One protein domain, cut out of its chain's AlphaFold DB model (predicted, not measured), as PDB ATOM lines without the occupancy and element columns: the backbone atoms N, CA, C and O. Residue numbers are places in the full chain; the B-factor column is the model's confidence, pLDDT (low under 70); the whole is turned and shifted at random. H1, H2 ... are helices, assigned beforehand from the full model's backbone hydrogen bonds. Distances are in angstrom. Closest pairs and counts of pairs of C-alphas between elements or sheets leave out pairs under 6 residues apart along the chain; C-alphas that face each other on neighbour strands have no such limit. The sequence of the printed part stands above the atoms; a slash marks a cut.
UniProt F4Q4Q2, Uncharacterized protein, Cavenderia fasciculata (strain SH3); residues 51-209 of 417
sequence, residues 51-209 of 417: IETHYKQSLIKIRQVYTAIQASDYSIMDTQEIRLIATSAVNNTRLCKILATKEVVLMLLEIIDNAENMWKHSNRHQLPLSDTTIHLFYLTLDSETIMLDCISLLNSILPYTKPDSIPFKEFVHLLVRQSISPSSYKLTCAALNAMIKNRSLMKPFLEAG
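AT A GLANCE: This is residues 51 to 209 of the 417 residues of an uncharacterized protein of Cavenderia fasciculata (strain SH3) (UniProt F4Q4Q2). Six helices make a bundle of three stacked pairs: H5 and H7 run side by side in the middle, H1 and H3 cover one side, and the hairpin H8 and H9 covers the other. H10 folds back on the last part of H9, while residues 123 to 136, of which 131 to 136 belong to H6, stick out as an arm. The bundle is up and down, each helix running against the one before it in the chain. The printed part has 159 residues, with ten helices, H1 to H10 in chain order, and no named strand: the class is all helix. It is compact, with a radius of gyration of the C-alphas of 15.7 A, spanning 45 by 37 by 24 A.

IN THESE COORDINATES: Find C-alpha 102 at (41.079, -9.444, 46.099); from there H5, the longest helix, runs 30.0 A to residue 122. Before it look for H1, residues 51 to 70, 28.8 A long, starting at (38.503, 1.226, 64.111), then H2, 74 to 78, H3, 81 to 91, and H4, 93 to 99. After it come H6, 131 to 143, H7, 146 to 160, 21.9 A long, H8, 168 to 177, H9, 182 to 197, 23.0 A long, and H10, 199 to 207, ending at (52.876, -8.101, 31.423).

HOW THE PARTS SIT: Start at Ile 112 and Met 147, the closest C-alphas of H5 and H7, 4.8 A apart; these helices touch at a shallow tilt of 19 degrees, opposite ways. H1 touches H5 at Tyr 66 and Ile 111, C-alphas 5.9 A apart, the same way at a steep tilt of 36 degrees, only just past shallow. H3 touches H7, closest C-alphas Ala 86 and Leu 153, 4.4 A. H9 touches H7, closest C-alphas Pro 159 and Ala 194, 4.7 A, and forms a hairpin with H8. H4 touches H7 with residues 156 to 160 of H7 alone; C-alphas 96 and 157 come closest, 4.8 A. H2 only just touches H1, with 3 pairs of C-alphas within 8 A. H6 touches H9 at Asp 142 and Pro 182, closest C-alphas 5.6 A, and H10 touches H9 at a steep tilt of 48 degrees. Every O i to N i+4 pair is within hydrogen-bond range in H1, H4, H5, H6, H8 and H9, against 6 of 7 in H3, 9 of 11 in H7, 3 of 5 in H10 and 0 of 1 in H2, where 1 of 2 O i to N i+3 pairs is.

THE WHOLE: The C-alphas of Ile 51 and Pro 128, the two farthest apart, are 49.3 A apart. The printed part has no cut and no long link. Low confidence, pLDDT under 70, falls at residues 51 to 54, 77 to 78, 123 to 126 and 144.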
ATOM      1  N   ILE A  51      37.771   1.419  65.356       55.62
ATOM      2  CA  ILE A  51      38.503   1.226  64.111       55.62
ATOM      3  C   ILE A  51      37.986  -0.031  63.385       55.62
ATOM      4  O   ILE A  51      37.704   0.024  62.191       55.62
ATOM      5  N   GLU A  52      37.788  -1.145  64.093       59.50
ATOM      6  CA  GLU A  52      37.290  -2.403  63.526       59.50
ATOM      7  C   GLU A  52      35.820  -2.316  63.087       59.50
ATOM      8  O   GLU A  52      35.457  -2.834  62.027       59.50
ATOM      9  N   THR A  53      34.974  -1.605  63.835       65.25
ATOM     10  CA  THR A  53      33.588  -1.315  63.426       65.25
ATOM     11  C   THR A  53      33.547  -0.405  62.203       65.25
ATOM     12  O   THR A  53      32.815  -0.709  61.264       65.25
ATOM     13  N   HIS A  54      34.384   0.633  62.139       67.62
ATOM     14  CA  HIS A  54      34.513   1.488  60.955       67.62
ATOM     15  C   HIS A  54      34.966   0.695  59.710       67.62
ATOM     16  O   HIS A  54      34.491   0.936  58.597       67.62
ATOM     17  N   TYR A  55      35.832  -0.306  59.885       70.38
ATOM     18  CA  TYR A  55      36.286  -1.192  58.806       70.38
ATOM     19  C   TYR A  55      35.208  -2.159  58.331       70.38
ATOM     20  O   TYR A  55      34.975  -2.270  57.125       70.38
ATOM     21  N   LYS A  56      34.513  -2.819  59.263       75.19
ATOM     22  CA  LYS A  56      33.373  -3.689  58.942       75.19
ATOM     23  C   LYS A  56      32.277  -2.894  58.235       75.19
ATOM     24  O   LYS A  56      31.771  -3.342  57.213       75.19
ATOM     25  N   GLN A  57      31.987  -1.680  58.701       82.00
ATOM     26  CA  GLN A  57      31.045  -0.769  58.049       82.00
ATOM     27  C   GLN A  57      31.493  -0.365  56.641       82.00
ATOM     28  O   GLN A  57      30.666  -0.342  55.736       82.00
ATOM     29  N   SER A  58      32.784  -0.094  56.424       81.56
ATOM     30  CA  SER A  58      33.310   0.251  55.093       81.56
ATOM     31  C   SER A  58      33.134  -0.896  54.093       81.56
ATOM     32  O   SER A  58      32.697  -0.671  52.968       81.56
ATOM     33  N   LEU A  59      33.407  -2.139  54.507       84.12
ATOM     34  CA  LEU A  59      33.176  -3.325  53.674       84.12
ATOM     35  C   LEU A  59      31.690  -3.560  53.386       84.12
ATOM     36  O   LEU A  59      31.337  -3.891  52.257       84.12
ATOM     37  N   ILE A  60      30.827  -3.381  54.392       85.50
ATOM     38  CA  ILE A  60      29.371  -3.512  54.234       85.50
ATOM     39  C   ILE A  60      28.857  -2.499  53.212       85.50
ATOM     40  O   ILE A  60      28.140  -2.894  52.301       85.50
ATOM     41  N   LYS A  61      29.280  -1.235  53.304       86.25
ATOM     42  CA  LYS A  61      28.881  -0.183  52.360       86.25
ATOM     43  C   LYS A  61      29.327  -0.481  50.932       86.25
ATOM     44  O   LYS A  61      28.517  -0.420  50.018       86.25
ATOM     45  N   ILE A  62      30.580  -0.902  50.728       86.75
ATOM     46  CA  ILE A  62      31.058  -1.304  49.391       86.75
ATOM     47  C   ILE A  62      30.207  -2.453  48.835       86.75
ATOM     48  O   ILE A  62      29.809  -2.412  47.672       86.75
ATOM     49  N   ARG A  63      29.883  -3.454  49.664       88.38
ATOM     50  CA  ARG A  63      29.011  -4.569  49.265       88.38
ATOM     51  C   ARG A  63      27.590  -4.108  48.949       88.38
ATOM     52  O   ARG A  63      27.036  -4.574  47.968       88.38
ATOM     53  N   GLN A  64      27.024  -3.190  49.730       86.81
ATOM     54  CA  GLN A  64      25.694  -2.625  49.486       86.81
ATOM     55  C   GLN A  64      25.639  -1.898  48.141       86.81
ATOM     56  O   GLN A  64      24.768  -2.206  47.326       86.81
ATOM     57  N   VAL A  65      26.612  -1.021  47.865       84.69
ATOM     58  CA  VAL A  65      26.728  -0.345  46.563       84.69
ATOM     59  C   VAL A  65      26.853  -1.362  45.432       84.69
ATOM     60  O   VAL A  65      26.143  -1.269  44.435       84.69
ATOM     61  N   TYR A  66      27.722  -2.361  45.594       88.75
ATOM     62  CA  TYR A  66      27.905  -3.421  44.609       88.75
ATOM     63  C   TYR A  66      26.598  -4.170  44.312       88.75
ATOM     64  O   TYR A  66      26.212  -4.301  43.151       88.75
ATOM     65  N   THR A  67      25.879  -4.602  45.351       87.12
ATOM     66  CA  THR A  67      24.603  -5.315  45.197       87.12
ATOM     67  C   THR A  67      23.521  -4.448  44.555       87.12
ATOM     68  O   THR A  67      22.760  -4.945  43.730       87.12
ATOM     69  N   ALA A  68      23.471  -3.152  44.877       83.62
ATOM     70  CA  ALA A  68      22.508  -2.221  44.293       83.62
ATOM     71  C   ALA A  68      22.777  -1.984  42.798       83.62
ATOM     72  O   ALA A  68      21.852  -1.992  41.988       83.62
ATOM     73  N   ILE A  69      24.051  -1.861  42.414       83.88
ATOM     74  CA  ILE A  69      24.455  -1.734  41.008       83.88
ATOM     75  C   ILE A  69      24.143  -3.011  40.225       83.88
ATOM     76  O   ILE A  69      23.638  -2.930  39.108       83.88
ATOM     77  N   GLN A  70      24.377  -4.193  40.801       84.81
ATOM     78  CA  GLN A  70      23.978  -5.455  40.168       84.81
ATOM     79  C   GLN A  70      22.460  -5.566  39.990       84.81
ATOM     80  O   GLN A  70      21.996  -6.067  38.967       84.81
ATOM     81  N   ALA A  71      21.685  -5.052  40.946       82.81
ATOM     82  CA  ALA A  71      20.230  -4.967  40.853       82.81
ATOM     83  C   ALA A  71      19.733  -3.873  39.884       82.81
ATOM     84  O   ALA A  71      18.525  -3.729  39.708       82.81
ATOM     85  N   SER A  72      20.636  -3.129  39.229       80.31
ATOM     86  CA  SER A  72      20.318  -2.008  38.331       80.31
ATOM     87  C   SER A  72      19.507  -0.886  38.998       80.31
ATOM     88  O   SER A  72      18.705  -0.217  38.344       80.31
ATOM     89  N   ASP A  73      19.721  -0.655  40.294       79.88
ATOM     90  CA  ASP A  73      19.117   0.464  41.014       79.88
ATOM     91  C   ASP A  73      19.848   1.771  40.672       79.88
ATOM     92  O   ASP A  73      20.977   2.005  41.097       79.88
ATOM     93  N   TYR A  74      19.209   2.638  39.885       74.38
ATOM     94  CA  TYR A  74      19.796   3.909  39.446       74.38
ATOM     95  C   TYR A  74      20.004   4.917  40.585       74.38
ATOM     96  O   TYR A  74      20.844   5.805  40.439       74.38
ATOM     97  N   SER A  75      19.307   4.774  41.721       72.44
ATOM     98  CA  SER A  75      19.450   5.690  42.866       72.44
ATOM     99  C   SER A  75      20.847   5.641  43.496       72.44
ATOM    100  O   SER A  75      21.294   6.603  44.122       72.44
ATOM    101  N   ILE A  76      21.582   4.545  43.274       73.38
ATOM    102  CA  ILE A  76      22.922   4.354  43.827       73.38
ATOM    103  C   ILE A  76      23.967   5.290  43.206       73.38
ATOM    104  O   ILE A  76      24.998   5.559  43.827       73.38
ATOM    105  N   MET A  77      23.704   5.824  42.010       67.06
ATOM    106  CA  MET A  77      24.641   6.682  41.276       67.06
ATOM    107  C   MET A  77      24.964   7.991  42.003       67.06
ATOM    108  O   MET A  77      26.066   8.516  41.834       67.06
ATOM    109  N   ASP A  78      24.043   8.462  42.846       69.25
ATOM    110  CA  ASP A  78      24.167   9.709  43.606       69.25
ATOM    111  C   ASP A  78      24.710   9.489  45.030       69.25
ATOM    112  O   ASP A  78      24.839  10.429  45.824       69.25
ATOM    113  N   THR A  79      25.040   8.247  45.393       77.31
ATOM    114  CA  THR A  79      25.513   7.945  46.746       77.31
ATOM    115  C   THR A  79      26.914   8.486  47.006       77.31
ATOM    116  O   THR A  79      27.837   8.358  46.207       77.31
ATOM    117  N   GLN A  80      27.105   9.051  48.201       82.56
ATOM    118  CA  GLN A  80      28.400   9.571  48.657       82.56
ATOM    119  C   GLN A  80      29.173   8.564  49.520       82.56
ATOM    120  O   GLN A  80      30.222   8.884  50.080       82.56
ATOM    121  N   GLU A  81      28.671   7.339  49.666       81.75
ATOM    122  CA  GLU A  81      29.222   6.375  50.618       81.75
ATOM    123  C   GLU A  81      30.657   5.974  50.279       81.75
ATOM    124  O   GLU A  81      31.530   6.011  51.150       81.75
ATOM    125  N   ILE A  82      30.931   5.670  49.006       84.44
ATOM    126  CA  ILE A  82      32.285   5.332  48.546       84.44
ATOM    127  C   ILE A  82      33.207   6.545  48.653       84.44
ATOM    128  O   ILE A  82      34.360   6.393  49.056       84.44
ATOM    129  N   ARG A  83      32.703   7.757  48.393       85.25
ATOM    130  CA  ARG A  83      33.468   9.000  48.551       85.25
ATOM    131  C   ARG A  83      33.970   9.182  49.978       85.25
ATOM    132  O   ARG A  83      35.140   9.500  50.186       85.25
ATOM    133  N   LEU A  84      33.108   8.952  50.968       82.56
ATOM    134  CA  LEU A  84      33.469   9.042  52.386       82.56
ATOM    135  C   LEU A  84      34.520   7.992  52.779       82.56
ATOM    136  O   LEU A  84      35.417   8.272  53.578       82.56
ATOM    137  N   ILE A  85      34.451   6.795  52.195       84.56
ATOM    138  CA  ILE A  85      35.462   5.751  52.411       84.56
ATOM    139  C   ILE A  85      36.783   6.144  51.738       84.56
ATOM    140  O   ILE A  85      37.838   6.021  52.356       84.56
ATOM    141  N   ALA A  86      36.744   6.665  50.510       82.06
ATOM    142  CA  ALA A  86      37.919   7.111  49.767       82.06
ATOM    143  C   ALA A  86      38.669   8.231  50.502       82.06
ATOM    144  O   ALA A  86      39.879   8.134  50.702       82.06
ATOM    145  N   THR A  87      37.961   9.257  50.982       82.12
ATOM    146  CA  THR A  87      38.568  10.355  51.756       82.12
ATOM    147  C   THR A  87      39.177   9.866  53.070       82.12
ATOM    148  O   THR A  87      40.260  10.314  53.459       82.12
ATOM    149  N   SER A  88      38.536   8.893  53.722       78.50
ATOM    150  CA  SER A  88      39.059   8.250  54.932       78.50
ATOM    151  C   SER A  88      40.296   7.388  54.641       78.50
ATOM    152  O   SER A  88      41.257   7.399  55.416       78.50
ATOM    153  N   ALA A  89      40.321   6.679  53.508       79.81
ATOM    154  CA  ALA A  89      41.424   5.814  53.091       79.81
ATOM    155  C   ALA A  89      42.712   6.598  52.814       79.81
ATOM    156  O   ALA A  89      43.781   6.166  53.245       79.81
ATOM    157  N   VAL A  90      42.618   7.787  52.208       76.69
ATOM    158  CA  VAL A  90      43.781   8.653  51.927       76.69
ATOM    159  C   VAL A  90      44.628   8.919  53.180       76.69
ATOM    160  O   VAL A  90      45.854   8.978  53.097       76.69
ATOM    161  N   ASN A  91      43.994   9.043  54.350       74.25
ATOM    162  CA  ASN A  91      44.674   9.370  55.605       74.25
ATOM    163  C   ASN A  91      44.873   8.165  56.540       74.25
ATOM    164  O   ASN A  91      45.514   8.308  57.581       74.25
ATOM    165  N   ASN A  92      44.351   6.981  56.195       76.75
ATOM    166  CA  ASN A  92      44.365   5.807  57.066       76.75
ATOM    167  C   ASN A  92      45.007   4.593  56.378       76.75
ATOM    168  O   ASN A  92      44.367   3.819  55.665       76.75
ATOM    169  N   THR A  93      46.294   4.380  56.659       79.00
ATOM    170  CA  THR A  93      47.068   3.263  56.092       79.00
ATOM    171  C   THR A  93      46.572   1.892  56.558       79.00
ATOM    172  O   THR A  93      46.687   0.917  55.819       79.00
ATOM    173  N   ARG A  94      45.999   1.795  57.765       78.12
ATOM    174  CA  ARG A  94      45.419   0.546  58.281       78.12
ATOM    175  C   ARG A  94      44.132   0.187  57.541       78.12
ATOM    176  O   ARG A  94      43.986  -0.965  57.147       78.12
ATOM    177  N   LEU A  95      43.270   1.174  57.274       79.44
ATOM    178  CA  LEU A  95      42.076   0.995  56.440       79.44
ATOM    179  C   LEU A  95      42.469   0.487  55.050       79.44
ATOM    180  O   LEU A  95      41.935  -0.517  54.593       79.44
ATOM    181  N   CYS A  96      43.460   1.126  54.420       82.50
ATOM    182  CA  CYS A  96      43.949   0.706  53.108       82.50
ATOM    183  C   CYS A  96      44.431  -0.747  53.109       82.50
ATOM    184  O   CYS A  96      44.072  -1.500  52.215       82.50
ATOM    185  N   LYS A  97      45.195  -1.165  54.126       82.12
ATOM    186  CA  LYS A  97      45.683  -2.550  54.244       82.12
ATOM    187  C   LYS A  97      44.566  -3.575  54.433       82.12
ATOM    188  O   LYS A  97      44.699  -4.694  53.954       82.12
ATOM    189  N   ILE A  98      43.492  -3.215  55.133       81.44
ATOM    190  CA  ILE A  98      42.355  -4.116  55.373       81.44
ATOM    191  C   ILE A  98      41.463  -4.213  54.141       81.44
ATOM    192  O   ILE A  98      40.990  -5.296  53.813       81.44
ATOM    193  N   LEU A  99      41.267  -3.100  53.433       84.44
ATOM    194  CA  LEU A  99      40.532  -3.079  52.171       84.44
ATOM    195  C   LEU A  99      41.354  -3.627  50.991       84.44
ATOM    196  O   LEU A  99      40.795  -3.875  49.930       84.44
ATOM    197  N   ALA A 100      42.663  -3.841  51.156       85.06
ATOM    198  CA  ALA A 100      43.572  -4.388  50.145       85.06
ATOM    199  C   ALA A 100      43.413  -5.906  49.944       85.06
ATOM    200  O   ALA A 100      44.383  -6.667  49.976       85.06
ATOM    201  N   THR A 101      42.176  -6.351  49.731       87.00
ATOM    202  CA  THR A 101      41.819  -7.741  49.447       87.00
ATOM    203  C   THR A 101      41.351  -7.896  48.006       87.00
ATOM    204  O   THR A 101      40.849  -6.959  47.385       87.00
ATOM    205  N   LYS A 102      41.498  -9.113  47.467       86.31
ATOM    206  CA  LYS A 102      41.079  -9.444  46.099       86.31
ATOM    207  C   LYS A 102      39.599  -9.149  45.852       86.31
ATOM    208  O   LYS A 102      39.259  -8.565  44.831       86.31
ATOM    209  N   GLU A 103      38.745  -9.515  46.805       87.44
ATOM    210  CA  GLU A 103      37.297  -9.288  46.733       87.44
ATOM    211  C   GLU A 103      36.959  -7.806  46.588       87.44
ATOM    212  O   GLU A 103      36.158  -7.440  45.737       87.44
ATOM    213  N   VAL A 104      37.586  -6.938  47.387       88.00
ATOM    214  CA  VAL A 104      37.305  -5.499  47.350       88.00
ATOM    215  C   VAL A 104      37.773  -4.885  46.039       88.00
ATOM    216  O   VAL A 104      37.039  -4.101  45.446       88.00
ATOM    217  N   VAL A 105      38.960  -5.259  45.552       89.88
ATOM    218  CA  VAL A 105      39.455  -4.764  44.259       89.88
ATOM    219  C   VAL A 105      38.524  -5.191  43.120       89.88
ATOM    220  O   VAL A 105      38.186  -4.353  42.289       89.88
ATOM    221  N   LEU A 106      38.064  -6.447  43.103       89.31
ATOM    222  CA  LEU A 106      37.098  -6.935  42.112       89.31
ATOM    223  C   LEU A 106      35.762  -6.191  42.195       89.31
ATOM    224  O   LEU A 106      35.311  -5.667  41.181       89.31
ATOM    225  N   MET A 107      35.181  -6.061  43.392       90.69
ATOM    226  CA  MET A 107      33.925  -5.326  43.581       90.69
ATOM    227  C   MET A 107      34.037  -3.884  43.079       90.69
ATOM    228  O   MET A 107      33.141  -3.412  42.392       90.69
ATOM    229  N   LEU A 108      35.138  -3.182  43.371       91.69
ATOM    230  CA  LEU A 108      35.332  -1.804  42.913       91.69
ATOM    231  C   LEU A 108      35.474  -1.706  41.388       91.69
ATOM    232  O   LEU A 108      34.946  -0.770  40.795       91.69
ATOM    233  N   LEU A 109      36.157  -2.658  40.745       91.38
ATOM    234  CA  LEU A 109      36.249  -2.705  39.282       91.38
ATOM    235  C   LEU A 109      34.892  -3.004  38.639       91.38
ATOM    236  O   LEU A 109      34.517  -2.340  37.680       91.38
ATOM    237  N   GLU A 110      34.128  -3.948  39.186       89.31
ATOM    238  CA  GLU A 110      32.789  -4.282  38.690       89.31
ATOM    239  C   GLU A 110      31.783  -3.148  38.920       89.31
ATOM    240  O   GLU A 110      30.931  -2.907  38.066       89.31
ATOM    241  N   ILE A 111      31.902  -2.399  40.023       88.50
ATOM    242  CA  ILE A 111      31.135  -1.166  40.243       88.50
ATOM    243  C   ILE A 111      31.438  -0.158  39.132       88.50
ATOM    244  O   ILE A 111      30.502   0.370  38.538       88.50
ATOM    245  N   ILE A 112      32.718   0.102  38.833       89.94
ATOM    246  CA  ILE A 112      33.107   1.021  37.749       89.94
ATOM    247  C   ILE A 112      32.508   0.546  36.423       89.94
ATOM    248  O   ILE A 112      31.943   1.337  35.667       89.94
ATOM    249  N   ASP A 113      32.600  -0.755  36.160       89.44
ATOM    250  CA  ASP A 113      32.179  -1.334  34.898       89.44
ATOM    251  C   ASP A 113      30.668  -1.250  34.661       89.44
ATOM    252  O   ASP A 113      30.195  -0.774  33.624       89.44
ATOM    253  N   ASN A 114      29.905  -1.680  35.660       86.62
ATOM    254  CA  ASN A 114      28.453  -1.695  35.614       86.62
ATOM    255  C   ASN A 114      27.877  -0.284  35.696       86.62
ATOM    256  O   ASN A 114      26.917   0.006  34.986       86.62
ATOM    257  N   ALA A 115      28.481   0.616  36.478       85.44
ATOM    258  CA  ALA A 115      28.051   2.006  36.514       85.44
ATOM    259  C   ALA A 115      28.203   2.663  35.133       85.44
ATOM    260  O   ALA A 115      27.269   3.301  34.644       85.44
ATOM    261  N   GLU A 116      29.332   2.462  34.448       83.75
ATOM    262  CA  GLU A 116      29.511   3.025  33.107       83.75
ATOM    263  C   GLU A 116      28.517   2.424  32.097       83.75
ATOM    264  O   GLU A 116      27.986   3.134  31.237       83.75
ATOM    265  N   ASN A 117      28.206   1.132  32.220       83.69
ATOM    266  CA  ASN A 117      27.183   0.486  31.400       83.69
ATOM    267  C   ASN A 117      25.783   1.047  31.674       83.69
ATOM    268  O   ASN A 117      25.080   1.373  30.721       83.69
ATOM    269  N   MET A 118      25.378   1.199  32.937       81.25
ATOM    270  CA  MET A 118      24.095   1.805  33.315       81.25
ATOM    271  C   MET A 118      23.969   3.226  32.756       81.25
ATOM    272  O   MET A 118      22.936   3.574  32.186       81.25
ATOM    273  N   TRP A 119      25.047   4.016  32.823       77.88
ATOM    274  CA  TRP A 119      25.115   5.342  32.202       77.88
ATOM    275  C   TRP A 119      24.918   5.288  30.683       77.88
ATOM    276  O   TRP A 119      24.144   6.073  30.131       77.88
ATOM    277  N   LYS A 120      25.571   4.343  29.994       77.38
ATOM    278  CA  LYS A 120      25.380   4.132  28.550       77.38
ATOM    279  C   LYS A 120      23.952   3.695  28.228       77.38
ATOM    280  O   LYS A 120      23.395   4.184  27.254       77.38
ATOM    281  N   HIS A 121      23.372   2.794  29.023       76.94
ATOM    282  CA  HIS A 121      22.037   2.223  28.829       76.94
ATOM    283  C   HIS A 121      20.911   3.240  29.030       76.94
ATOM    284  O   HIS A 121      20.043   3.334  28.163       76.94
ATOM    285  N   SER A 122      20.964   4.038  30.101       73.31
ATOM    286  CA  SER A 122      19.965   5.076  30.407       73.31
ATOM    287  C   SER A 122      19.753   6.049  29.240       73.31
ATOM    288  O   SER A 122      18.634   6.450  28.928       73.31
ATOM    289  N   ASN A 123      20.826   6.351  28.508       68.19
ATOM    290  CA  ASN A 123      20.810   7.334  27.430       68.19
ATOM    291  C   ASN A 123      20.609   6.732  26.027       68.19
ATOM    292  O   ASN A 123      20.561   7.479  25.051       68.19
ATOM    293  N   ARG A 124      20.458   5.401  25.890       66.94
ATOM    294  CA  ARG A 124      20.298   4.749  24.570       66.94
ATOM    295  C   ARG A 124      19.048   5.201  23.830       66.94
ATOM    296  O   ARG A 124      19.079   5.344  22.614       66.94
ATOM    297  N   HIS A 125      17.959   5.424  24.558       64.94
ATOM    298  CA  HIS A 125      16.672   5.797  23.971       64.94
ATOM    299  C   HIS A 125      16.607   7.267  23.526       64.94
ATOM    300  O   HIS A 125      15.642   7.656  22.880       64.94
ATOM    301  N   GLN A 126      17.620   8.073  23.864       65.12
ATOM    302  CA  GLN A 126      17.688   9.508  23.567       65.12
ATOM    303  C   GLN A 126      18.741   9.846  22.498       65.12
ATOM    304  O   GLN A 126      19.096  11.010  22.328       65.12
ATOM    305  N   LEU A 127      19.264   8.844  21.788       72.88
ATOM    306  CA  LEU A 127      20.219   9.068  20.707       72.88
ATOM    307  C   LEU A 127      19.524   9.549  19.421       72.88
ATOM    308  O   LEU A 127      18.459   9.030  19.083       72.88
ATOM    309  N   PRO A 128      20.145  10.460  18.649       77.06
ATOM    310  CA  PRO A 128      21.411  11.144  18.926       77.06
ATOM    311  C   PRO A 128      21.258  12.256  19.976       77.06
ATOM    312  O   PRO A 128      20.280  13.002  19.978       77.06
ATOM    313  N   LEU A 129      22.252  12.391  20.854       77.56
ATOM    314  CA  LEU A 129      22.233  13.401  21.914       77.56
ATOM    315  C   LEU A 129      22.675  14.775  21.392       77.56
ATOM    316  O   LEU A 129      23.504  14.889  20.487       77.56
ATOM    317  N   SER A 130      22.158  15.838  22.012       79.38
ATOM    318  CA  SER A 130      22.576  17.207  21.697       79.38
ATOM    319  C   SER A 130      24.004  17.497  22.186       79.38
ATOM    320  O   SER A 130      24.457  16.942  23.190       79.38
ATOM    321  N   ASP A 131      24.707  18.416  21.514       74.94
ATOM    322  CA  ASP A 131      26.066  18.849  21.882       74.94
ATOM    323  C   ASP A 131      26.180  19.286  23.349       74.94
ATOM    324  O   ASP A 131      27.160  18.969  24.023       74.94
ATOM    325  N   THR A 132      25.174  20.004  23.854       75.81
ATOM    326  CA  THR A 132      25.141  20.497  25.237       75.81
ATOM    327  C   THR A 132      24.973  19.351  26.228       75.81
ATOM    328  O   THR A 132      25.665  19.324  27.246       75.81
ATOM    329  N   THR A 133      24.130  18.365  25.914       76.38
ATOM    330  CA  THR A 133      23.943  17.161  26.733       76.38
ATOM    331  C   THR A 133      25.222  16.322  26.787       76.38
ATOM    332  O   THR A 133      25.663  15.948  27.869       76.38
ATOM    333  N   ILE A 134      25.878  16.096  25.645       76.81
ATOM    334  CA  ILE A 134      27.155  15.362  25.562       76.81
ATOM    335  C   ILE A 134      28.254  16.082  26.349       76.81
ATOM    336  O   ILE A 134      29.055  15.453  27.040       76.81
ATOM    337  N   HIS A 135      28.306  17.410  26.243       74.88
ATOM    338  CA  HIS A 135      29.261  18.224  26.980       74.88
ATOM    339  C   HIS A 135      29.078  18.098  28.497       74.88
ATOM    340  O   HIS A 135      30.051  17.837  29.206       74.88
ATOM    341  N   LEU A 136      27.838  18.216  28.981       75.94
ATOM    342  CA  LEU A 136      27.509  18.008  30.392       75.94
ATOM    343  C   LEU A 136      27.862  16.586  30.839       75.94
ATOM    344  O   LEU A 136      28.475  16.424  31.885       75.94
ATOM    345  N   PHE A 137      27.579  15.569  30.021       77.19
ATOM    346  CA  PHE A 137      27.933  14.182  30.328       77.19
ATOM    347  C   PHE A 137      29.432  13.972  30.492       77.19
ATOM    348  O   PHE A 137      29.865  13.357  31.466       77.19
ATOM    349  N   TYR A 138      30.234  14.508  29.574       76.56
ATOM    350  CA  TYR A 138      31.685  14.403  29.670       76.56
ATOM    351  C   TYR A 138      32.219  15.077  30.940       76.56
ATOM    352  O   TYR A 138      33.089  14.524  31.611       76.56
ATOM    353  N   LEU A 139      31.674  16.246  31.299       74.81
ATOM    354  CA  LEU A 139      32.048  16.943  32.528       74.81
ATOM    355  C   LEU A 139      31.637  16.165  33.777       74.81
ATOM    356  O   LEU A 139      32.479  15.994  34.652       74.81
ATOM    357  N   THR A 140      30.412  15.634  33.842       76.88
ATOM    358  CA  THR A 140      29.945  14.833  34.983       76.88
ATOM    359  C   THR A 140      30.840  13.615  35.194       76.88
ATOM    360  O   THR A 140      31.324  13.404  36.305       76.88
ATOM    361  N   LEU A 141      31.155  12.871  34.125       76.44
ATOM    362  CA  LEU A 141      32.083  11.736  34.175       76.44
ATOM    363  C   LEU A 141      33.501  12.140  34.625       76.44
ATOM    364  O   LEU A 141      34.179  11.342  35.271       76.44
ATOM    365  N   ASP A 142      33.959  13.361  34.315       73.12
ATOM    366  CA  ASP A 142      35.271  13.875  34.735       73.12
ATOM    367  C   ASP A 142      35.260  14.566  36.116       73.12
ATOM    368  O   ASP A 142      36.334  14.765  36.685       73.12
ATOM    369  N   SER A 143      34.110  14.897  36.713       70.12
ATOM    370  CA  SER A 143      34.059  15.638  37.985       70.12
ATOM    371  C   SER A 143      33.487  14.844  39.156       70.12
ATOM    372  O   SER A 143      34.135  14.772  40.200       70.12
ATOM    373  N   GLU A 144      32.302  14.248  39.016       68.19
ATOM    374  CA  GLU A 144      31.532  13.731  40.153       68.19
ATOM    375  C   GLU A 144      30.731  12.489  39.763       68.19
ATOM    376  O   GLU A 144      29.585  12.574  39.335       68.19
ATOM    377  N   THR A 145      31.336  11.310  39.928       80.94
ATOM    378  CA  THR A 145      30.637  10.032  39.750       80.94
ATOM    379  C   THR A 145      31.124   8.982  40.729       80.94
ATOM    380  O   THR A 145      32.275   9.000  41.172       80.94
ATOM    381  N   ILE A 146      30.268   7.989  40.973       84.25
ATOM    382  CA  ILE A 146      30.617   6.802  41.752       84.25
ATOM    383  C   ILE A 146      31.837   6.056  41.184       84.25
ATOM    384  O   ILE A 146      32.628   5.498  41.942       84.25
ATOM    385  N   MET A 147      32.053   6.118  39.862       88.12
ATOM    386  CA  MET A 147      33.251   5.588  39.201       88.12
ATOM    387  C   MET A 147      34.515   6.296  39.699       88.12
ATOM    388  O   MET A 147      35.490   5.638  40.055       88.12
ATOM    389  N   LEU A 148      34.498   7.631  39.776       86.88
ATOM    390  CA  LEU A 148      35.625   8.415  40.291       86.88
ATOM    391  C   LEU A 148      35.875   8.161  41.775       86.88
ATOM    392  O   LEU A 148      37.032   8.058  42.186       86.88
ATOM    393  N   ASP A 149      34.811   8.016  42.561       86.75
ATOM    394  CA  ASP A 149      34.913   7.683  43.981       86.75
ATOM    395  C   ASP A 149      35.566   6.295  44.168       86.75
ATOM    396  O   ASP A 149      36.486   6.141  44.979       86.75
ATOM    397  N   CYS A 150      35.201   5.312  43.334       88.38
ATOM    398  CA  CYS A 150      35.850   3.997  43.294       88.38
ATOM    399  C   CYS A 150      37.314   4.074  42.846       88.38
ATOM    400  O   CYS A 150      38.174   3.448  43.463       88.38
ATOM    401  N   ILE A 151      37.627   4.855  41.808       90.56
ATOM    402  CA  ILE A 151      39.002   5.050  41.321       90.56
ATOM    403  C   ILE A 151      39.872   5.706  42.400       90.56
ATOM    404  O   ILE A 151      41.020   5.307  42.593       90.56
ATOM    405  N   SER A 152      39.340   6.687  43.128       86.69
ATOM    406  CA  SER A 152      40.027   7.348  44.244       86.69
ATOM    407  C   SER A 152      40.339   6.363  45.377       86.69
ATOM    408  O   SER A 152      41.465   6.316  45.893       86.69
ATOM    409  N   LEU A 153      39.369   5.508  45.709       89.50
ATOM    410  CA  LEU A 153      39.548   4.443  46.688       89.50
ATOM    411  C   LEU A 153      40.583   3.406  46.212       89.50
ATOM    412  O   LEU A 153      41.508   3.079  46.958       89.50
ATOM    413  N   LEU A 154      40.513   2.961  44.952       91.44
ATOM    414  CA  LEU A 154      41.498   2.059  44.341       91.44
ATOM    415  C   LEU A 154      42.907   2.661  44.347       91.44
ATOM    416  O   LEU A 154      43.854   1.992  44.749       91.44
ATOM    417  N   ASN A 155      43.066   3.932  43.981       89.69
ATOM    418  CA  ASN A 155      44.354   4.634  44.005       89.69
ATOM    419  C   ASN A 155      44.983   4.674  45.414       89.69
ATOM    420  O   ASN A 155      46.207   4.740  45.556       89.69
ATOM    421  N   SER A 156      44.149   4.621  46.455       87.81
ATOM    422  CA  SER A 156      44.580   4.573  47.855       87.81
ATOM    423  C   SER A 156      44.931   3.151  48.311       87.81
ATOM    424  O   SER A 156      45.913   2.964  49.029       87.81
ATOM    425  N   ILE A 157      44.165   2.146  47.873       89.69
ATOM    426  CA  ILE A 157      44.301   0.746  48.307       89.69
ATOM    427  C   ILE A 157      45.381  -0.009  47.522       89.69
ATOM    428  O   ILE A 157      46.192  -0.701  48.136       89.69
ATOM    429  N   LEU A 158      45.421   0.134  46.190       90.00
ATOM    430  CA  LEU A 158      46.279  -0.652  45.291       90.00
ATOM    431  C   LEU A 158      47.753  -0.727  45.726       90.00
ATOM    432  O   LEU A 158      48.305  -1.824  45.672       90.00
ATOM    433  N   PRO A 159      48.406   0.357  46.206       89.19
ATOM    434  CA  PRO A 159      49.789   0.276  46.677       89.19
ATOM    435  C   PRO A 159      50.020  -0.753  47.797       89.19
ATOM    436  O   PRO A 159      51.128  -1.271  47.927       89.19
ATOM    437  N   TYR A 160      48.997  -1.053  48.603       87.88
ATOM    438  CA  TYR A 160      49.066  -1.978  49.738       87.88
ATOM    439  C   TYR A 160      48.612  -3.401  49.398       87.88
ATOM    440  O   TYR A 160      48.778  -4.305  50.220       87.88
ATOM    441  N   THR A 161      48.055  -3.612  48.207       86.25
ATOM    442  CA  THR A 161      47.543  -4.909  47.770       86.25
ATOM    443  C   THR A 161      48.680  -5.829  47.345       86.25
ATOM    444  O   THR A 161      49.635  -5.418  46.683       86.25
ATOM    445  N   LYS A 162      48.583  -7.105  47.732       87.12
ATOM    446  CA  LYS A 162      49.517  -8.137  47.269       87.12
ATOM    447  C   LYS A 162      49.321  -8.377  45.765       87.12
ATOM    448  O   LYS A 162      48.170  -8.370  45.328       87.12
ATOM    449  N   PRO A 163      50.388  -8.657  44.992       84.94
ATOM    450  CA  PRO A 163      50.273  -8.925  43.559       84.94
ATOM    451  C   PRO A 163      49.201  -9.976  43.234       84.94
ATOM    452  O   PRO A 163      48.318  -9.711  42.430       84.94
ATOM    453  N   ASP A 164      49.177 -11.101  43.951       83.06
ATOM    454  CA  ASP A 164      48.228 -12.207  43.708       83.06
ATOM    455  C   ASP A 164      46.752 -11.837  43.937       83.06
ATOM    456  O   ASP A 164      45.839 -12.569  43.556       83.06
ATOM    457  N   SER A 165      46.500 -10.709  44.606       81.88
ATOM    458  CA  SER A 165      45.156 -10.220  44.908       81.88
ATOM    459  C   SER A 165      44.627  -9.228  43.872       81.88
ATOM    460  O   SER A 165      43.455  -8.877  43.945       81.88
ATOM    461  N   ILE A 166      45.438  -8.774  42.913       86.31
ATOM    462  CA  ILE A 166      44.979  -7.857  41.863       86.31
ATOM    463  C   ILE A 166      44.629  -8.662  40.601       86.31
ATOM    464  O   ILE A 166      45.481  -9.378  40.071       86.31
ATOM    465  N   PRO A 167      43.402  -8.528  40.073       88.62
ATOM    466  CA  PRO A 167      43.002  -9.135  38.805       88.62
ATOM    467  C   PRO A 167      43.547  -8.303  37.625       88.62
ATOM    468  O   PRO A 167      42.843  -7.495  37.027       88.62
ATOM    469  N   PHE A 168      44.851  -8.416  37.335       88.50
ATOM    470  CA  PHE A 168      45.540  -7.520  36.387       88.50
ATOM    471  C   PHE A 168      44.979  -7.566  34.960       88.50
ATOM    472  O   PHE A 168      44.946  -6.536  34.288       88.50
ATOM    473  N   LYS A 169      44.547  -8.741  34.484       86.00
ATOM    474  CA  LYS A 169      44.010  -8.893  33.123       86.00
ATOM    475  C   LYS A 169      42.646  -8.230  32.999       86.00
ATOM    476  O   LYS A 169      42.420  -7.479  32.059       86.00
ATOM    477  N   GLU A 170      41.774  -8.472  33.966       84.94
ATOM    478  CA  GLU A 170      40.440  -7.888  34.061       84.94
ATOM    479  C   GLU A 170      40.535  -6.366  34.209       84.94
ATOM    480  O   GLU A 170      39.813  -5.630  33.540       84.94
ATOM    481  N   PHE A 171      41.498  -5.889  35.005       90.06
ATOM    482  CA  PHE A 171      41.798  -4.467  35.156       90.06
ATOM    483  C   PHE A 171      42.157  -3.823  33.811       90.06
ATOM    484  O   PHE A 171      41.587  -2.798  33.440       90.06
ATOM    485  N   VAL A 172      43.097  -4.413  33.060       86.62
ATOM    486  CA  VAL A 172      43.499  -3.878  31.748       86.62
ATOM    487  C   VAL A 172      42.373  -4.013  30.722       86.62
ATOM    488  O   VAL A 172      42.159  -3.093  29.935       86.62
ATOM    489  N   HIS A 173      41.607  -5.103  30.749       86.19
ATOM    490  CA  HIS A 173      40.462  -5.287  29.861       86.19
ATOM    491  C   HIS A 173      39.401  -4.197  30.061       86.19
ATOM    492  O   HIS A 173      38.919  -3.629  29.082       86.19
ATOM    493  N   LEU A 174      39.101  -3.831  31.312       85.56
ATOM    494  CA  LEU A 174      38.191  -2.730  31.631       85.56
ATOM    495  C   LEU A 174      38.696  -1.399  31.057       85.56
ATOM    496  O   LEU A 174      37.929  -0.678  30.417       85.56
ATOM    497  N   LEU A 175      39.992  -1.098  31.206       86.12
ATOM    498  CA  LEU A 175      40.599   0.112  30.636       86.12
ATOM    499  C   LEU A 175      40.430   0.189  29.116       86.12
ATOM    500  O   LEU A 175      40.118   1.257  28.583       86.12
ATOM    501  N   VAL A 176      40.632  -0.936  28.429       79.19
ATOM    502  CA  VAL A 176      40.499  -1.044  26.971       79.19
ATOM    503  C   VAL A 176      39.041  -0.872  26.546       79.19
ATOM    504  O   VAL A 176      38.743  -0.055  25.669       79.19
ATOM    505  N   ARG A 177      38.120  -1.579  27.212       78.75
ATOM    506  CA  ARG A 177      36.682  -1.547  26.914       78.75
ATOM    507  C   ARG A 177      36.071  -0.157  27.097       78.75
ATOM    508  O   ARG A 177      35.155   0.221  26.371       78.75
ATOM    509  N   GLN A 178      36.581   0.607  28.060       80.75
ATOM    510  CA  GLN A 178      36.104   1.946  28.413       80.75
ATOM    511  C   GLN A 178      37.067   3.055  27.962       80.75
ATOM    512  O   GLN A 178      37.060   4.153  28.510       80.75
ATOM    513  N   SER A 179      37.912   2.795  26.963       78.12
ATOM    514  CA  SER A 179      39.037   3.667  26.581       78.12
ATOM    515  C   SER A 179      38.666   5.120  26.242       78.12
ATOM    516  O   SER A 179      39.480   6.020  26.436       78.12
ATOM    517  N   ILE A 180      37.438   5.377  25.784       77.81
ATOM    518  CA  ILE A 180      36.944   6.719  25.422       77.81
ATOM    519  C   ILE A 180      36.412   7.492  26.655       77.81
ATOM    520  O   ILE A 180      36.220   8.704  26.600       77.81
ATOM    521  N   SER A 181      36.191   6.817  27.787       80.06
ATOM    522  CA  SER A 181      35.663   7.403  29.024       80.06
ATOM    523  C   SER A 181      36.751   8.134  29.833       80.06
ATOM    524  O   SER A 181      37.845   7.585  30.019       80.06
ATOM    525  N   PRO A 182      36.466   9.322  30.414       80.06
ATOM    526  CA  PRO A 182      37.376   9.998  31.349       80.06
ATOM    527  C   PRO A 182      37.786   9.130  32.552       80.06
ATOM    528  O   PRO A 182      38.907   9.249  33.061       80.06
ATOM    529  N   SER A 183      36.909   8.220  32.987       84.50
ATOM    530  CA  SER A 183      37.175   7.280  34.082       84.50
ATOM    531  C   SER A 183      38.337   6.339  33.758       84.50
ATOM    532  O   SER A 183      39.194   6.110  34.613       84.50
ATOM    533  N   SER A 184      38.446   5.871  32.510       85.88
ATOM    534  CA  SER A 184      39.531   4.977  32.080       85.88
ATOM    535  C   SER A 184      40.900   5.668  32.136       85.88
ATOM    536  O   SER A 184      41.883   5.088  32.615       85.88
ATOM    537  N   TYR A 185      40.975   6.953  31.772       86.75
ATOM    538  CA  TYR A 185      42.203   7.743  31.926       86.75
ATOM    539  C   TYR A 185      42.650   7.821  33.396       86.75
ATOM    540  O   TYR A 185      43.812   7.547  33.724       86.75
ATOM    541  N   LYS A 186      41.730   8.161  34.306       87.31
ATOM    542  CA  LYS A 186      42.043   8.280  35.739       87.31
ATOM    543  C   LYS A 186      42.381   6.937  36.377       87.31
ATOM    544  O   LYS A 186      43.297   6.879  37.198       87.31
ATOM    545  N   LEU A 187      41.710   5.862  35.971       90.06
ATOM    546  CA  LEU A 187      42.025   4.509  36.418       90.06
ATOM    547  C   LEU A 187      43.412   4.062  35.924       90.06
ATOM    548  O   LEU A 187      44.180   3.490  36.697       90.06
ATOM    549  N   THR A 188      43.786   4.410  34.687       89.94
ATOM    550  CA  THR A 188      45.150   4.196  34.170       89.94
ATOM    551  C   THR A 188      46.173   4.931  35.038       89.94
ATOM    552  O   THR A 188      47.168   4.345  35.462       89.94
ATOM    553  N   CYS A 189      45.912   6.194  35.388       87.69
ATOM    554  CA  CYS A 189      46.788   6.965  36.274       87.69
ATOM    555  C   CYS A 189      46.903   6.346  37.678       87.69
ATOM    556  O   CYS A 189      47.996   6.333  38.246       87.69
ATOM    557  N   ALA A 190      45.810   5.807  38.227       88.62
ATOM    558  CA  ALA A 190      45.817   5.102  39.507       88.62
ATOM    559  C   ALA A 190      46.687   3.832  39.461       88.62
ATOM    560  O   ALA A 190      47.472   3.595  40.381       88.62
ATOM    561  N   ALA A 191      46.614   3.057  38.373       91.00
ATOM    562  CA  ALA A 191      47.459   1.880  38.171       91.00
ATOM    563  C   ALA A 191      48.951   2.250  38.105       91.00
ATOM    564  O   ALA A 191      49.764   1.665  38.823       91.00
ATOM    565  N   LEU A 192      49.316   3.270  37.318       89.94
ATOM    566  CA  LEU A 192      50.711   3.715  37.226       89.94
ATOM    567  C   LEU A 192      51.231   4.251  38.570       89.94
ATOM    568  O   LEU A 192      52.349   3.931  38.974       89.94
ATOM    569  N   ASN A 193      50.418   5.015  39.305       88.62
ATOM    570  CA  ASN A 193      50.774   5.489  40.644       88.62
ATOM    571  C   ASN A 193      51.001   4.323  41.623       88.62
ATOM    572  O   ASN A 193      51.947   4.347  42.412       88.62
ATOM    573  N   ALA A 194      50.172   3.276  41.555       88.75
ATOM    574  CA  ALA A 194      50.351   2.071  42.359       88.75
ATOM    575  C   ALA A 194      51.663   1.345  42.025       88.75
ATOM    576  O   ALA A 194      52.376   0.941  42.943       88.75
ATOM    577  N   MET A 195      52.030   1.252  40.743       88.62
ATOM    578  CA  MET A 195      53.313   0.686  40.300       88.62
ATOM    579  C   MET A 195      54.515   1.495  40.813       88.62
ATOM    580  O   MET A 195      55.523   0.914  41.216       88.62
ATOM    581  N   ILE A 196      54.416   2.829  40.824       84.31
ATOM    582  CA  ILE A 196      55.468   3.719  41.343       84.31
ATOM    583  C   ILE A 196      55.639   3.530  42.856       84.31
ATOM    584  O   ILE A 196      56.765   3.407  43.342       84.31
ATOM    585  N   LYS A 197      54.528   3.469  43.603       86.25
ATOM    586  CA  LYS A 197      54.531   3.311  45.068       86.25
ATOM    587  C   LYS A 197      54.900   1.899  45.525       86.25
ATOM    588  O   LYS A 197      55.512   1.749  46.579       86.25
ATOM    589  N   ASN A 198      54.547   0.872  44.754       87.19
ATOM    590  CA  ASN A 198      54.838  -0.524  45.060       87.19
ATOM    591  C   ASN A 198      55.435  -1.243  43.841       87.19
ATOM    592  O   ASN A 198      54.730  -1.725  42.953       87.19
ATOM    593  N   ARG A 199      56.764  -1.397  43.858       86.06
ATOM    594  CA  ARG A 199      57.527  -2.016  42.762       86.06
ATOM    595  C   ARG A 199      57.141  -3.469  42.479       86.06
ATOM    596  O   ARG A 199      57.335  -3.918  41.355       86.06
ATOM    597  N   SER A 200      56.580  -4.194  43.452       87.19
ATOM    598  CA  SER A 200      56.141  -5.583  43.236       87.19
ATOM    599  C   SER A 200      54.992  -5.690  42.225       87.19
ATOM    600  O   SER A 200      54.856  -6.713  41.560       87.19
ATOM    601  N   LEU A 201      54.219  -4.613  42.046       88.88
ATOM    602  CA  LEU A 201      53.115  -4.541  41.087       88.88
ATOM    603  C   LEU A 201      53.583  -4.226  39.662       88.88
ATOM    604  O   LEU A 201      52.829  -4.406  38.711       88.88
ATOM    605  N   MET A 202      54.829  -3.772  39.498       88.00
ATOM    606  CA  MET A 202      55.371  -3.320  38.217       88.00
ATOM    607  C   MET A 202      55.322  -4.426  37.159       88.00
ATOM    608  O   MET A 202      54.745  -4.240  36.092       88.00
ATOM    609  N   LYS A 203      55.895  -5.594  37.470       88.56
ATOM    610  CA  LYS A 203      55.959  -6.732  36.548       88.56
ATOM    611  C   LYS A 203      54.574  -7.185  36.063       88.56
ATOM    612  O   LYS A 203      54.370  -7.179  34.852       88.56
ATOM    613  N   PRO A 204      53.620  -7.529  36.946       89.75
ATOM    614  CA  PRO A 204      52.335  -8.044  36.491       89.75
ATOM    615  C   PRO A 204      51.498  -7.015  35.716       89.75
ATOM    616  O   PRO A 204      50.848  -7.396  34.748       89.75
ATOM    617  N   PHE A 205      51.548  -5.718  36.050       90.50
ATOM    618  CA  PHE A 205      50.855  -4.691  35.254       90.50
ATOM    619  C   PHE A 205      51.464  -4.508  33.858       90.50
ATOM    620  O   PHE A 205      50.733  -4.335  32.880       90.50
ATOM    621  N   LEU A 206      52.795  -4.543  33.751       88.81
ATOM    622  CA  LEU A 206      53.485  -4.443  32.464       88.81
ATOM    623  C   LEU A 206      53.193  -5.652  31.572       88.81
ATOM    624  O   LEU A 206      52.904  -5.472  30.392       88.81
ATOM    625  N   GLU A 207      53.212  -6.860  32.137       88.50
ATOM    626  CA  GLU A 207      52.876  -8.101  31.423       88.50
ATOM    627  C   GLU A 207      51.390  -8.177  31.043       88.50
ATOM    628  O   GLU A 207      51.049  -8.749  30.011       88.50
ATOM    629  N   ALA A 208      50.501  -7.561  31.829       87.19
ATOM    630  CA  ALA A 208      49.080  -7.456  31.502       87.19
ATOM    631  C   ALA A 208      48.774  -6.457  30.369       87.19
ATOM    632  O   ALA A 208      47.650  -6.440  29.878       87.19
ATOM    633  N   GLY A 209      49.744  -5.642  29.935       85.50
ATOM    634  CA  GLY A 209      49.587  -4.741  28.788       85.50
ATOM    635  C   GLY A 209      49.138  -3.315  29.126       85.50
ATOM    636  O   GLY A 209      48.609  -2.622  28.256       85.50
TER     637      GLY A 209